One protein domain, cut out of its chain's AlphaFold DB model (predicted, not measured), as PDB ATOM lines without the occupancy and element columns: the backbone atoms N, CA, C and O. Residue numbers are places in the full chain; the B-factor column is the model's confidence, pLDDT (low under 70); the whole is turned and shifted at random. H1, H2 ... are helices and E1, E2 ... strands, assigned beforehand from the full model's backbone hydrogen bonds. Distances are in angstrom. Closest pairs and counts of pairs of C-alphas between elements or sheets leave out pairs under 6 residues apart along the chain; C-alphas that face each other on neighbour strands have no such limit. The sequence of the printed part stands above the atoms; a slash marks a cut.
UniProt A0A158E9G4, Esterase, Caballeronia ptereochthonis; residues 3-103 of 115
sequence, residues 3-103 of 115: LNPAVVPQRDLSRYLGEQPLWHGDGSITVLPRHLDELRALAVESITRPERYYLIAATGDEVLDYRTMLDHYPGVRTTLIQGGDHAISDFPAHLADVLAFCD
ATOM      1  N   LEU A   3       4.683  13.018 -12.908       98.00
ATOM      2  CA  LEU A   3       5.811  12.090 -12.783       98.00
ATOM      3  C   LEU A   3       6.316  12.172 -11.341       98.00
ATOM      4  O   LEU A   3       6.709  13.266 -10.942       98.00
ATOM      5  N   ASN A   4       6.221  11.083 -10.567       98.19
ATOM      6  CA  ASN A   4       6.557  11.042  -9.133       98.19
ATOM      7  C   ASN A   4       6.178  12.342  -8.372       98.19
ATOM      8  O   ASN A   4       7.037  12.994  -7.774       98.19
ATOM      9  N   PRO A   5       4.911  12.807  -8.441       97.81
ATOM     10  CA  PRO A   5       4.550  14.125  -7.928       97.81
ATOM     11  C   PRO A   5       4.624  14.194  -6.398       97.81
ATOM     12  O   PRO A   5       4.077  13.345  -5.692       97.81
ATOM     13  N   ALA A   6       5.183  15.283  -5.868       97.25
ATOM     14  CA  ALA A   6       5.019  15.640  -4.462       97.25
ATOM     15  C   ALA A   6       3.564  16.059  -4.192       97.25
ATOM     16  O   ALA A   6       3.123  17.124  -4.620       97.25
ATOM     17  N   VAL A   7       2.815  15.211  -3.484       96.69
ATOM     18  CA  VAL A   7       1.399  15.457  -3.147       96.69
ATOM     19  C   VAL A   7       1.247  16.426  -1.974       96.69
ATOM     20  O   VAL A   7       0.328  17.240  -1.952       96.69
ATOM     21  N   VAL A   8       2.147  16.349  -0.990       95.31
ATOM     22  CA  VAL A   8       2.098  17.167   0.233       95.31
ATOM     23  C   VAL A   8       3.422  17.931   0.391       95.31
ATOM     24  O   VAL A   8       4.118  17.772   1.398       95.31
ATOM     25  N   PRO A   9       3.810  18.770  -0.591       96.00
ATOM     26  CA  PRO A   9       5.154  19.342  -0.662       96.00
ATOM     27  C   PRO A   9       5.509  20.193   0.563       96.00
ATOM     28  O   PRO A   9       6.654  20.192   0.993       96.00
ATOM     29  N   GLN A  10       4.545  20.862   1.199       96.00
ATOM     30  CA  GLN A  10       4.750  21.619   2.439       96.00
ATOM     31  C   GLN A  10       5.272  20.769   3.607       96.00
ATOM     32  O   GLN A  10       5.953  21.290   4.489       96.00
ATOM     33  N   ARG A  11       4.918  19.477   3.646       94.12
ATOM     34  CA  ARG A  11       5.388  18.522   4.656       94.12
ATOM     35  C   ARG A  11       6.803  18.094   4.304       94.12
ATOM     36  O   ARG A  11       7.686  18.136   5.151       94.12
ATOM     37  N   ASP A  12       7.013  17.719   3.051       92.38
ATOM     38  CA  ASP A  12       8.284  17.159   2.594       92.38
ATOM     39  C   ASP A  12       9.392  18.233   2.564       92.38
ATOM     40  O   ASP A  12      10.561  17.946   2.835       92.38
ATOM     41  N   LEU A  13       9.012  19.496   2.323       95.12
ATOM     42  CA  LEU A  13       9.913  20.645   2.287       95.12
ATOM     43  C   LEU A  13      10.202  21.269   3.659       95.12
ATOM     44  O   LEU A  13      11.142  22.054   3.776       95.12
ATOM     45  N   SER A  14       9.459  20.929   4.719       95.38
ATOM     46  CA  SER A  14       9.638  21.582   6.028       95.38
ATOM     47  C   SER A  14      11.012  21.337   6.652       95.38
ATOM     48  O   SER A  14      11.483  22.146   7.448       95.38
ATOM     49  N   ARG A  15      11.678  20.240   6.274       94.94
ATOM     50  CA  ARG A  15      13.053  19.921   6.691       94.94
ATOM     51  C   ARG A  15      14.125  20.804   6.039       94.94
ATOM     52  O   ARG A  15      15.265  20.761   6.479       94.94
ATOM     53  N   TYR A  16      13.765  21.596   5.027       95.31
ATOM     54  CA  TYR A  16      14.676  22.477   4.285       95.31
ATOM     55  C   TYR A  16      14.491  23.962   4.623       95.31
ATOM     56  O   TYR A  16      14.939  24.827   3.873       95.31
ATOM     57  N   LEU A  17      13.830  24.286   5.739       97.25
ATOM     58  CA  LEU A  17      13.774  25.664   6.227       97.25
ATOM     59  C   LEU A  17      15.184  26.227   6.462       97.25
ATOM     60  O   LEU A  17      16.076  25.525   6.936       97.25
ATOM     61  N   GLY A  18      15.356  27.514   6.166       98.00
ATOM     62  CA  GLY A  18      16.648  28.193   6.222       98.00
ATOM     63  C   GLY A  18      17.325  28.294   4.858       98.00
ATOM     64  O   GLY A  18      16.669  28.233   3.818       98.00
ATOM     65  N   GLU A  19      18.633  28.521   4.871       97.81
ATOM     66  CA  GLU A  19      19.427  28.695   3.658       97.81
ATOM     67  C   GLU A  19      19.696  27.345   2.982       97.81
ATOM     68  O   GLU A  19      20.172  26.402   3.613       97.81
ATOM     69  N   GLN A  20      19.377  27.262   1.694       97.25
ATOM     70  CA  GLN A  20      19.571  26.091   0.850       97.25
ATOM     71  C   GLN A  20      20.438  26.476  -0.350       97.25
ATOM     72  O   GLN A  20      20.193  27.524  -0.955       97.25
ATOM     73  N   PRO A  21      21.431  25.660  -0.731       96.62
ATOM     74  CA  PRO A  21      22.198  25.910  -1.942       96.62
ATOM     75  C   PRO A  21      21.315  25.717  -3.180       96.62
ATOM     76  O   PRO A  21      20.437  24.850  -3.207       96.62
ATOM     77  N   LEU A  22      21.565  26.498  -4.229       95.50
ATOM     78  CA  LEU A  22      21.013  26.186  -5.544       95.50
ATOM     79  C   LEU A  22      21.752  24.979  -6.124       95.50
ATOM     80  O   LEU A  22      22.973  24.887  -6.046       95.50
ATOM     81  N   TRP A  23      21.007  24.041  -6.711       87.81
ATOM     82  CA  TRP A  23      21.603  22.830  -7.287       87.81
ATOM     83  C   TRP A  23      22.186  23.041  -8.689       87.81
ATOM     84  O   TRP A  23      23.009  22.260  -9.164       87.81
ATOM     85  N   HIS A  24      21.784  24.126  -9.349       90.50
ATOM     86  CA  HIS A  24      22.318  24.548 -10.635       90.50
ATOM     87  C   HIS A  24      22.872  25.966 -10.515       90.50
ATOM     88  O   HIS A  24      22.121  26.904 -10.254       90.50
ATOM     89  N   GLY A  25      24.178  26.107 -10.748       90.00
ATOM     90  CA  GLY A  25      24.891  27.378 -10.631       90.00
ATOM     91  C   GLY A  25      25.303  27.716  -9.200       90.00
ATOM     92  O   GLY A  25      25.225  26.883  -8.299       90.00
ATOM     93  N   ASP A  26      25.756  28.952  -9.019       93.25
ATOM     94  CA  ASP A  26      26.207  29.464  -7.728       93.25
ATOM     95  C   ASP A  26      25.066  30.181  -6.990       93.25
ATOM     96  O   ASP A  26      24.208  30.820  -7.604       93.25
ATOM     97  N   GLY A  27      25.085  30.127  -5.656       95.88
ATOM     98  CA  GLY A  27      24.190  30.896  -4.790       95.88
ATOM     99  C   GLY A  27      23.302  30.049  -3.884       95.88
ATOM    100  O   GLY A  27      23.425  28.825  -3.799       95.88
ATOM    101  N   SER A  28      22.404  30.732  -3.179       97.25
ATOM    102  CA  SER A  28      21.494  30.131  -2.211       97.25
ATOM    103  C   SER A  28      20.105  30.765  -2.262       97.25
ATOM    104  O   SER A  28      19.912  31.893  -2.722       97.25
ATOM    105  N   ILE A  29      19.117  30.015  -1.783       96.06
ATOM    106  CA  ILE A  29      17.757  30.479  -1.520       96.06
ATOM    107  C   ILE A  29      17.449  30.295  -0.037       96.06
ATOM    108  O   ILE A  29      17.850  29.313   0.576       96.06
ATOM    109  N   THR A  30      16.710  31.227   0.561       97.62
ATOM    110  CA  THR A  30      16.181  31.046   1.918       97.62
ATOM    111  C   THR A  30      14.739  30.554   1.860       97.62
ATOM    112  O   THR A  30      13.845  31.267   1.392       97.62
ATOM    113  N   VAL A  31      14.488  29.352   2.375       97.44
ATOM    114  CA  VAL A  31      13.141  28.795   2.523       97.44
ATOM    115  C   VAL A  31      12.570  29.252   3.863       97.44
ATOM    116  O   VAL A  31      13.062  28.889   4.932       97.44
ATOM    117  N   LEU A  32      11.527  30.076   3.805       98.12
ATOM    118  CA  LEU A  32      10.858  30.633   4.976       98.12
ATOM    119  C   LEU A  32       9.578  29.848   5.293       98.12
ATOM    120  O   LEU A  32       8.946  29.337   4.368       98.12
ATOM    121  N   PRO A  33       9.118  29.832   6.560       98.19
ATOM    122  CA  PRO A  33       7.854  29.191   6.934       98.19
ATOM    123  C   PRO A  33       6.665  29.635   6.072       98.19
ATOM    124  O   PRO A  33       5.888  28.793   5.632       98.19
ATOM    125  N   ARG A  34       6.598  30.930   5.725       98.25
ATOM    126  CA  ARG A  34       5.550  31.484   4.850       98.25
ATOM    127  C   ARG A  34       5.483  30.825   3.465       98.25
ATOM    128  O   ARG A  34       4.399  30.720   2.914       98.25
ATOM    129  N   HIS A  35       6.604  30.344   2.915       98.00
ATOM    130  CA  HIS A  35       6.595  29.661   1.614       98.00
ATOM    131  C   HIS A  35       5.918  28.282   1.728       98.00
ATOM    132  O   HIS A  35       5.284  27.812   0.789       98.00
ATOM    133  N   LEU A  36       5.992  27.634   2.899       98.00
ATOM    134  CA  LEU A  36       5.232  26.408   3.165       98.00
ATOM    135  C   LEU A  36       3.739  26.707   3.339       98.00
ATOM    136  O   LEU A  36       2.910  25.891   2.946       98.00
ATOM    137  N   ASP A  37       3.390  27.862   3.907       98.12
ATOM    138  CA  ASP A  37       1.998  28.317   3.995       98.12
ATOM    139  C   ASP A  37       1.411  28.620   2.612       98.12
ATOM    140  O   ASP A  37       0.274  28.246   2.333       98.12
ATOM    141  N   GLU A  38       2.198  29.211   1.713       98.00
ATOM    142  CA  GLU A  38       1.820  29.402   0.308       98.00
ATOM    143  C   GLU A  38       1.532  28.057  -0.381       98.00
ATOM    144  O   GLU A  38       0.503  27.912  -1.040       98.00
ATOM    145  N   LEU A  39       2.365  27.032  -0.161       97.81
ATOM    146  CA  LEU A  39       2.101  25.677  -0.665       97.81
ATOM    147  C   LEU A  39       0.834  25.058  -0.058       97.81
ATOM    148  O   LEU A  39       0.060  24.429  -0.776       97.81
ATOM    149  N   ARG A  40       0.582  25.261   1.245       97.00
ATOM    150  CA  ARG A  40      -0.665  24.819   1.898       97.00
ATOM    151  C   ARG A  40      -1.892  25.472   1.272       97.00
ATOM    152  O   ARG A  40      -2.897  24.797   1.093       97.00
ATOM    153  N   ALA A  41      -1.812  26.757   0.934       97.88
ATOM    154  CA  ALA A  41      -2.916  27.489   0.320       97.88
ATOM    155  C   ALA A  41      -3.247  27.003  -1.103       97.88
ATOM    156  O   ALA A  41      -4.377  27.169  -1.555       97.88
ATOM    157  N   LEU A  42      -2.283  26.387  -1.796       97.06
ATOM    158  CA  LEU A  42      -2.468  25.778  -3.117       97.06
ATOM    159  C   LEU A  42      -2.940  24.318  -3.057       97.06
ATOM    160  O   LEU A  42      -3.193  23.723  -4.107       97.06
ATOM    161  N   ALA A  43      -3.040  23.725  -1.863       95.69
ATOM    162  CA  ALA A  43      -3.427  22.331  -1.716       95.69
ATOM    163  C   ALA A  43      -4.848  22.098  -2.250       95.69
ATOM    164  O   ALA A  43      -5.808  22.761  -1.854       95.69
ATOM    165  N   VAL A  44      -4.979  21.115  -3.135       94.38
ATOM    166  CA  VAL A  44      -6.267  20.603  -3.605       94.38
ATOM    167  C   VAL A  44      -6.574  19.366  -2.776       94.38
ATOM    168  O   VAL A  44      -5.767  18.450  -2.763       94.38
ATOM    169  N   GLU A  45      -7.703  19.324  -2.070       93.19
ATOM    170  CA  GLU A  45      -8.037  18.181  -1.201       93.19
ATOM    171  C   GLU A  45      -8.276  16.895  -2.005       93.19
ATOM    172  O   GLU A  45      -7.783  15.826  -1.652       93.19
ATOM    173  N   SER A  46      -8.990  17.016  -3.125       94.56
ATOM    174  CA  SER A  46      -9.289  15.908  -4.027       94.56
ATOM    175  C   SER A  46      -9.430  16.400  -5.460       94.56
ATOM    176  O   SER A  46     -10.089  17.414  -5.715       94.56
ATOM    177  N   ILE A  47      -8.874  15.657  -6.413       95.38
ATOM    178  CA  ILE A  47      -9.106  15.917  -7.834       95.38
ATOM    179  C   ILE A  47     -10.587  15.726  -8.193       95.38
ATOM    180  O   ILE A  47     -11.273  14.861  -7.655       95.38
ATOM    181  N   THR A  48     -11.083  16.508  -9.148       96.00
ATOM    182  CA  THR A  48     -12.489  16.438  -9.588       96.00
ATOM    183  C   THR A  48     -12.668  15.806 -10.966       96.00
ATOM    184  O   THR A  48     -13.787  15.472 -11.348       96.00
ATOM    185  N   ARG A  49     -11.582  15.671 -11.736       95.69
ATOM    186  CA  ARG A  49     -11.597  15.233 -13.140       95.69
ATOM    187  C   ARG A  49     -10.418  14.305 -13.449       95.69
ATOM    188  O   ARG A  49      -9.420  14.780 -13.997       95.69
ATOM    189  N   PRO A  50     -10.490  13.017 -13.068       96.00
ATOM    190  CA  PRO A  50      -9.385  12.069 -13.221       96.00
ATOM    191  C   PRO A  50      -8.864  11.944 -14.655       96.00
ATOM    192  O   PRO A  50      -7.667  11.768 -14.866       96.00
ATOM    193  N   GLU A  51      -9.733  12.127 -15.650       94.44
ATOM    194  CA  GLU A  51      -9.398  12.055 -17.073       94.44
ATOM    195  C   GLU A  51      -8.423  13.149 -17.542       94.44
ATOM    196  O   GLU A  51      -7.818  13.022 -18.602       94.44
ATOM    197  N   ARG A  52      -8.240  14.220 -16.756       93.31
ATOM    198  CA  ARG A  52      -7.258  15.283 -17.037       93.31
ATOM    199  C   ARG A  52      -5.837  14.922 -16.623       93.31
ATOM    200  O   ARG A  52      -4.906  15.685 -16.893       93.31
ATOM    201  N   TYR A  53      -5.660  13.799 -15.939       96.31
ATOM    202  CA  TYR A  53      -4.392  13.408 -15.357       96.31
ATOM    203  C   TYR A  53      -3.920  12.078 -15.939       96.31
ATOM    204  O   TYR A  53      -4.691  11.219 -16.359       96.31
ATOM    205  N   TYR A  54      -2.604  11.927 -15.932       97.69
ATOM    206  CA  TYR A  54      -1.914  10.671 -16.156       97.69
ATOM    207  C   TYR A  54      -0.776  10.643 -15.148       97.69
ATOM    208  O   TYR A  54       0.044  11.567 -15.156       97.69
ATOM    209  N   LEU A  55      -0.795   9.659 -14.252       98.44
ATOM    210  CA  LEU A  55       0.189   9.469 -13.194       98.44
ATOM    211  C   LEU A  55       1.202   8.403 -13.617       98.44
ATOM    212  O   LEU A  55       0.825   7.289 -13.973       98.44
ATOM    213  N   ILE A  56       2.485   8.731 -13.531       98.38
ATOM    214  CA  ILE A  56       3.577   7.761 -13.563       98.38
ATOM    215  C   ILE A  56       4.259   7.823 -12.200       98.38
ATOM    216  O   ILE A  56       4.724   8.889 -11.794       98.38
ATOM    217  N   ALA A  57       4.262   6.697 -11.491       98.44
ATOM    218  CA  ALA A  57       4.821   6.581 -10.150       98.44
ATOM    219  C   ALA A  57       5.745   5.361 -10.064       98.44
ATOM    220  O   ALA A  57       5.400   4.293 -10.572       98.44
ATOM    221  N   ALA A  58       6.891   5.508  -9.409       98.62
ATOM    222  CA  ALA A  58       7.841   4.430  -9.158       98.62
ATOM    223  C   ALA A  58       7.701   3.917  -7.721       98.62
ATOM    224  O   ALA A  58       7.728   4.694  -6.770       98.62
ATOM    225  N   THR A  59       7.570   2.601  -7.525       98.62
ATOM    226  CA  THR A  59       7.496   2.045  -6.160       98.62
ATOM    227  C   THR A  59       8.828   2.136  -5.414       98.62
ATOM    228  O   THR A  59       8.852   1.944  -4.201       98.62
ATOM    229  N   GLY A  60       9.926   2.332  -6.149       98.38
ATOM    230  CA  GLY A  60      11.282   2.515  -5.639       98.38
ATOM    231  C   GLY A  60      11.684   3.973  -5.420       98.38
ATOM    232  O   GLY A  60      12.838   4.194  -5.078       98.38
ATOM    233  N   ASP A  61      10.770   4.936  -5.596       98.50
ATOM    234  CA  ASP A  61      11.024   6.347  -5.288       98.50
ATOM    235  C   ASP A  61      11.534   6.499  -3.844       98.50
ATOM    236  O   ASP A  61      10.849   6.193  -2.863       98.50
ATOM    237  N   GLU A  62      12.785   6.929  -3.724       97.81
ATOM    238  CA  GLU A  62      13.514   7.067  -2.471       97.81
ATOM    239  C   GLU A  62      13.260   8.407  -1.764       97.81
ATOM    240  O   GLU A  62      13.692   8.606  -0.624       97.81
ATOM    241  N   VAL A  63      12.571   9.336  -2.432       96.56
ATOM    242  CA  VAL A  63      12.286  10.688  -1.942       96.56
ATOM    243  C   VAL A  63      10.843  10.799  -1.457       96.56
ATOM    244  O   VAL A  63      10.602  11.407  -0.410       96.56
ATOM    245  N   LEU A  64       9.892  10.224  -2.197       97.25
ATOM    246  CA  LEU A  64       8.454  10.351  -1.970       97.25
ATOM    247  C   LEU A  64       7.766   8.984  -1.889       97.25
ATOM    248  O   LEU A  64       8.016   8.085  -2.681       97.25
ATOM    249  N   ASP A  65       6.810   8.843  -0.966       97.12
ATOM    250  CA  ASP A  65       6.005   7.621  -0.873       97.12
ATOM    251  C   ASP A  65       4.935   7.581  -1.976       97.12
ATOM    252  O   ASP A  65       3.929   8.299  -1.913       97.12
ATOM    253  N   TYR A  66       5.119   6.690  -2.957       98.25
ATOM    254  CA  TYR A  66       4.187   6.481  -4.069       98.25
ATOM    255  C   TYR A  66       2.747   6.189  -3.617       98.25
ATOM    256  O   TYR A  66       1.803   6.511  -4.340       98.25
ATOM    257  N   ARG A  67       2.537   5.611  -2.424       98.12
ATOM    258  CA  ARG A  67       1.186   5.328  -1.906       98.12
ATOM    259  C   ARG A  67       0.396   6.610  -1.694       98.12
ATOM    260  O   ARG A  67      -0.777   6.662  -2.041       98.12
ATOM    261  N   THR A  68       1.073   7.673  -1.251       97.50
ATOM    262  CA  THR A  68       0.462   9.004  -1.128       97.50
ATOM    263  C   THR A  68      -0.029   9.505  -2.493       97.50
ATOM    264  O   THR A  68      -1.072  10.147  -2.576       97.50
ATOM    265  N   MET A  69       0.690   9.191  -3.579       97.94
ATOM    266  CA  MET A  69       0.284   9.537  -4.946       97.94
ATOM    267  C   MET A  69      -0.953   8.744  -5.378       97.94
ATOM    268  O   MET A  69      -1.901   9.330  -5.895       97.94
ATOM    269  N   LEU A  70      -0.968   7.428  -5.142       97.94
ATOM    270  CA  LEU A  70      -2.103   6.570  -5.499       97.94
ATOM    271  C   LEU A  70      -3.384   6.964  -4.753       97.94
ATOM    272  O   LEU A  70      -4.449   7.020  -5.364       97.94
ATOM    273  N   ASP A  71      -3.266   7.295  -3.467       97.56
ATOM    274  CA  ASP A  71      -4.397   7.726  -2.642       97.56
ATOM    275  C   ASP A  71      -4.954   9.085  -3.098       97.56
ATOM    276  O   ASP A  71      -6.164   9.308  -3.064       97.56
ATOM    277  N   HIS A  72      -4.086   9.994  -3.555       97.75
ATOM    278  CA  HIS A  72      -4.483  11.341  -3.973       97.75
ATOM    279  C   HIS A  72      -5.067  11.415  -5.390       97.75
ATOM    280  O   HIS A  72      -5.849  12.319  -5.696       97.75
ATOM    281  N   TYR A  73      -4.709  10.467  -6.258       97.75
ATOM    282  CA  TYR A  73      -5.142  10.420  -7.656       97.75
ATOM    283  C   TYR A  73      -6.026   9.192  -7.958       97.75
ATOM    284  O   TYR A  73      -5.721   8.420  -8.875       97.75
ATOM    285  N   PRO A  74      -7.153   8.991  -7.245       96.50
ATOM    286  CA  PRO A  74      -8.016   7.843  -7.480       96.50
ATOM    287  C   PRO A  74      -8.646   7.905  -8.877       96.50
ATOM    288  O   PRO A  74      -9.115   8.949  -9.332       96.50
ATOM    289  N   GLY A  75      -8.670   6.767  -9.572       96.19
ATOM    290  CA  GLY A  75      -9.285   6.643 -10.901       96.19
ATOM    291  C   GLY A  75      -8.521   7.326 -12.043       96.19
ATOM    292  O   GLY A  75      -8.983   7.302 -13.183       96.19
ATOM    293  N   VAL A  76      -7.357   7.920 -11.771       97.81
ATOM    294  CA  VAL A  76      -6.467   8.479 -12.795       97.81
ATOM    295  C   VAL A  76      -5.777   7.346 -13.552       97.81
ATOM    296  O   VAL A  76      -5.372   6.344 -12.952       97.81
ATOM    297  N   ARG A  77      -5.594   7.500 -14.876       97.00
ATOM    298  CA  ARG A  77      -4.730   6.595 -15.658       97.00
ATOM    299  C   ARG A  77      -3.374   6.540 -14.958       97.00
ATOM    300  O   ARG A  77      -2.757   7.584 -14.781       97.00
ATOM    301  N   THR A  78      -2.920   5.355 -14.564       98.12
ATOM    302  CA  THR A  78      -1.693   5.212 -13.773       98.12
ATOM    303  C   THR A  78      -0.773   4.163 -14.374       98.12
ATOM    304  O   THR A  78      -1.207   3.045 -14.646       98.12
ATOM    305  N   THR A  79       0.500   4.517 -14.532       98.06
ATOM    306  CA  THR A  79       1.595   3.578 -14.780       98.06
ATOM    307  C   THR A  79       2.419   3.473 -13.507       98.06
ATOM    308  O   THR A  79       3.078   4.431 -13.107       98.06
ATOM    309  N   LEU A  80       2.350   2.313 -12.850       98.06
ATOM    310  CA  LEU A  80       3.106   2.032 -11.632       98.06
ATOM    311  C   LEU A  80       4.355   1.212 -11.974       98.06
ATOM    312  O   LEU A  80       4.264   0.007 -12.224       98.06
ATOM    313  N   ILE A  81       5.513   1.864 -11.979       98.25
ATOM    314  CA  ILE A  81       6.815   1.252 -12.253       98.25
ATOM    315  C   ILE A  81       7.239   0.455 -11.015       98.25
ATOM    316  O   ILE A  81       7.289   0.991  -9.909       98.25
ATOM    317  N   GLN A  82       7.517  -0.838 -11.188       98.00
ATOM    318  CA  GLN A  82       8.010  -1.687 -10.102       98.00
ATOM    319  C   GLN A  82       9.510  -1.444  -9.901       98.00
ATOM    320  O   GLN A  82      10.306  -1.722 -10.794       98.00
ATOM    321  N   GLY A  83       9.898  -0.944  -8.730       97.56
ATOM    322  CA  GLY A  83      11.252  -0.444  -8.479       97.56
ATOM    323  C   GLY A  83      11.434   0.969  -9.037       97.56
ATOM    324  O   GLY A  83      10.536   1.795  -8.878       97.56
ATOM    325  N   GLY A  84      12.578   1.235  -9.670       97.25
ATOM    326  CA  GLY A  84      12.937   2.559 -10.188       97.25
ATOM    327  C   GLY A  84      13.490   3.491  -9.108       97.25
ATOM    328  O   GLY A  84      13.961   3.025  -8.072       97.25
ATOM    329  N   ASP A  85      13.433   4.790  -9.379       98.50
ATOM    330  CA  ASP A  85      13.896   5.867  -8.503       98.50
ATOM    331  C   ASP A  85      13.025   7.122  -8.684       98.50
ATOM    332  O   ASP A  85      12.149   7.180  -9.560       98.50
ATOM    333  N   HIS A  86      13.254   8.136  -7.848       97.88
ATOM    334  CA  HIS A  86      12.530   9.404  -7.919       97.88
ATOM    335  C   HIS A  86      12.701  10.100  -9.279       97.88
ATOM    336  O   HIS A  86      11.759  10.707  -9.794       97.88
ATOM    337  N   ALA A  87      13.886   9.984  -9.880       97.12
ATOM    338  CA  ALA A  87      14.222  10.604 -11.159       97.12
ATOM    339  C   ALA A  87      13.524   9.948 -12.363       97.12
ATOM    340  O   ALA A  87      13.503  10.548 -13.439       97.12
ATOM    341  N   ILE A  88      12.958   8.747 -12.189       97.69
ATOM    342  CA  ILE A  88      12.472   7.888 -13.272       97.69
ATOM    343  C   ILE A  88      13.600   7.701 -14.297       97.69
ATOM    344  O   ILE A  88      13.501   8.112 -15.453       97.69
ATOM    345  N   SER A  89      14.725   7.126 -13.866       96.94
ATOM    346  CA  SER A  89      15.921   6.956 -14.711       96.94
ATOM    347  C   SER A  89      15.671   6.190 -16.022       96.94
ATOM    348  O   SER A  89      16.426   6.341 -16.985       96.94
ATOM    349  N   ASP A  90      14.602   5.398 -16.103       95.12
ATOM    350  CA  ASP A  90      14.133   4.689 -17.296       95.12
ATOM    351  C   ASP A  90      13.066   5.458 -18.105       95.12
ATOM    352  O   ASP A  90      12.428   4.890 -18.992       95.12
ATOM    353  N   PHE A  91      12.923   6.773 -17.887       96.88
ATOM    354  CA  PHE A  91      11.951   7.645 -18.560       96.88
ATOM    355  C   PHE A  91      11.821   7.454 -20.085       96.88
ATOM    356  O   PHE A  91      10.687   7.483 -20.576       96.88
ATOM    357  N   PRO A  92      12.898   7.217 -20.871       97.12
ATOM    358  CA  PRO A  92      12.766   6.953 -22.305       97.12
ATOM    359  C   PRO A  92      11.803   5.807 -22.657       97.12
ATOM    360  O   PRO A  92      11.167   5.863 -23.708       97.12
ATOM    361  N   ALA A  93      11.640   4.806 -21.783       96.38
ATOM    362  CA  ALA A  93      10.687   3.709 -21.973       96.38
ATOM    363  C   ALA A  93       9.218   4.164 -21.895       96.38
ATOM    364  O   ALA A  93       8.338   3.519 -22.462       96.38
ATOM    365  N   HIS A  94       8.951   5.291 -21.234       95.00
ATOM    366  CA  HIS A  94       7.613   5.849 -21.031       95.00
ATOM    367  C   HIS A  94       7.289   7.007 -21.984       95.00
ATOM    368  O   HIS A  94       6.142   7.455 -22.045       95.00
ATOM    369  N   LEU A  95       8.272   7.485 -22.756       94.69
ATOM    370  CA  LEU A  95       8.155   8.692 -23.576       94.69
ATOM    371  C   LEU A  95       7.000   8.629 -24.588       94.69
ATOM    372  O   LEU A  95       6.304   9.622 -24.782       94.69
ATOM    373  N   ALA A  96       6.767   7.473 -25.211       94.69
ATOM    374  CA  ALA A  96       5.682   7.316 -26.180       94.69
ATOM    375  C   ALA A  96       4.299   7.542 -25.541       94.69
ATOM    376  O   ALA A  96       3.480   8.274 -26.092       94.69
ATOM    377  N   ASP A  97       4.057   6.975 -24.355       93.31
ATOM    378  CA  ASP A  97       2.808   7.169 -23.611       93.31
ATOM    379  C   ASP A  97       2.646   8.606 -23.116       93.31
ATOM    380  O   ASP A  97       1.541   9.151 -23.126       93.31
ATOM    381  N   VAL A  98       3.751   9.217 -22.683       94.31
ATOM    382  CA  VAL A  98       3.809  10.621 -22.271       94.31
ATOM    383  C   VAL A  98       3.388  11.535 -23.419       94.31
ATOM    384  O   VAL A  98       2.483  12.352 -23.248       94.31
ATOM    385  N   LEU A  99       3.994  11.372 -24.598       94.19
ATOM    386  CA  LEU A  99       3.663  12.165 -25.781       94.19
ATOM    387  C   LEU A  99       2.221  11.917 -26.224       94.19
ATOM    388  O   LEU A  99       1.476  12.872 -26.402       94.19
ATOM    389  N   ALA A 100       1.779  10.658 -26.274       92.94
ATOM    390  CA  ALA A 100       0.400  10.322 -26.620       92.94
ATOM    391  C   ALA A 100      -0.634  10.913 -25.644       92.94
ATOM    392  O   ALA A 100      -1.769  11.190 -26.031       92.94
ATOM    393  N   PHE A 101      -0.286  11.102 -24.368       92.75
ATOM    394  CA  PHE A 101      -1.142  11.815 -23.421       92.75
ATOM    395  C   PHE A 101      -1.153  13.327 -23.687       92.75
ATOM    396  O   PHE A 101      -2.217  13.938 -23.670       92.75
ATOM    397  N   CYS A 102       0.010  13.929 -23.945       90.81
ATOM    398  CA  CYS A 102       0.138  15.363 -24.212       90.81
ATOM    399  C   CYS A 102      -0.480  15.791 -25.556       90.81
ATOM    400  O   CYS A 102      -1.005  16.899 -25.651       90.81
ATOM    401  N   ASP A 103      -0.458  14.915 -26.562       89.25
ATOM    402  CA  ASP A 103      -0.994  15.167 -27.906       89.25
ATOM    403  C   ASP A 103      -2.527  15.084 -27.977       89.25
ATOM    404  O   ASP A 103      -3.130  15.490 -28.975       89.25
TER     405      ASP A 103
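Overview. This is residues 3 to 103 of the 115 residues of the protein "Esterase" of Caballeronia ptereochthonis (UniProt A0A158E9G4). The model has two lobes: in one, the small sheet of E3 and E4 lies between H3 and H4; in the other, the E1–E2 hairpin reaches away from the pair H1 and H2. Residues 3 to 8 and the long link 42 to 53 run between the lobes. The 101 printed residues have four named helices and four named strands, in the order H1 E1 E2 H2 E3 H3 E4 H4; E3 and E4 are parallel, E1 and E2 antiparallel. The class is mixed, helices and strands, with under half of the residues in named elements. The whole is only just loose, close to compact, with a radius of gyration of the C-alphas of 15.6 A and spans of 39 by 31 by 26 A.

Arrangement. E3, residues 54 to 58, and E4, residues 77 to 81, are parallel at 16 degrees, with N 55 and O 77 2.9 A apart, within hydrogen-bond range. With H3, residues 66 to 72, they form a strand-helix-strand unit, two parallel strands with a helix between them in the chain, and a right-handed crossover. The closest C-alphas of E3 and H3, Ala 57 and Tyr 66, are 6.1 A apart. Those of E3 and H4, residues 95 to 102, are Tyr 54 and Phe 101, 7.4 A apart. H1, residues 9 to 12, touches H2, residues 33 to 41, the closest C-alphas being Gln 10 and Leu 36, 4.9 A. E1, residues 18 to 21, and E2, residues 28 to 31, form an antiparallel hairpin at 147 degrees, with N 20 and O 29 2.8 A apart. In H2, H3 and H4 every O i to N i+4 pair is within hydrogen-bond range; H1 is too short for one.

Along the chain. E3 is 13.5 A long and E4 13.2 A; H2 is 12.8 A. H1 begins at C-alpha 9 (5.154, 19.342, -0.662), and H4 ends at C-alpha 102 (0.138, 15.363, -24.212).

Size, cuts and confidence. The C-alphas farthest apart, Asp 26 and Gly 75, are 42.3 A apart. The links H2 to E3 and E4 to H4 are long. The printed part has no cut, and no printed residue is under 70 in pLDDT.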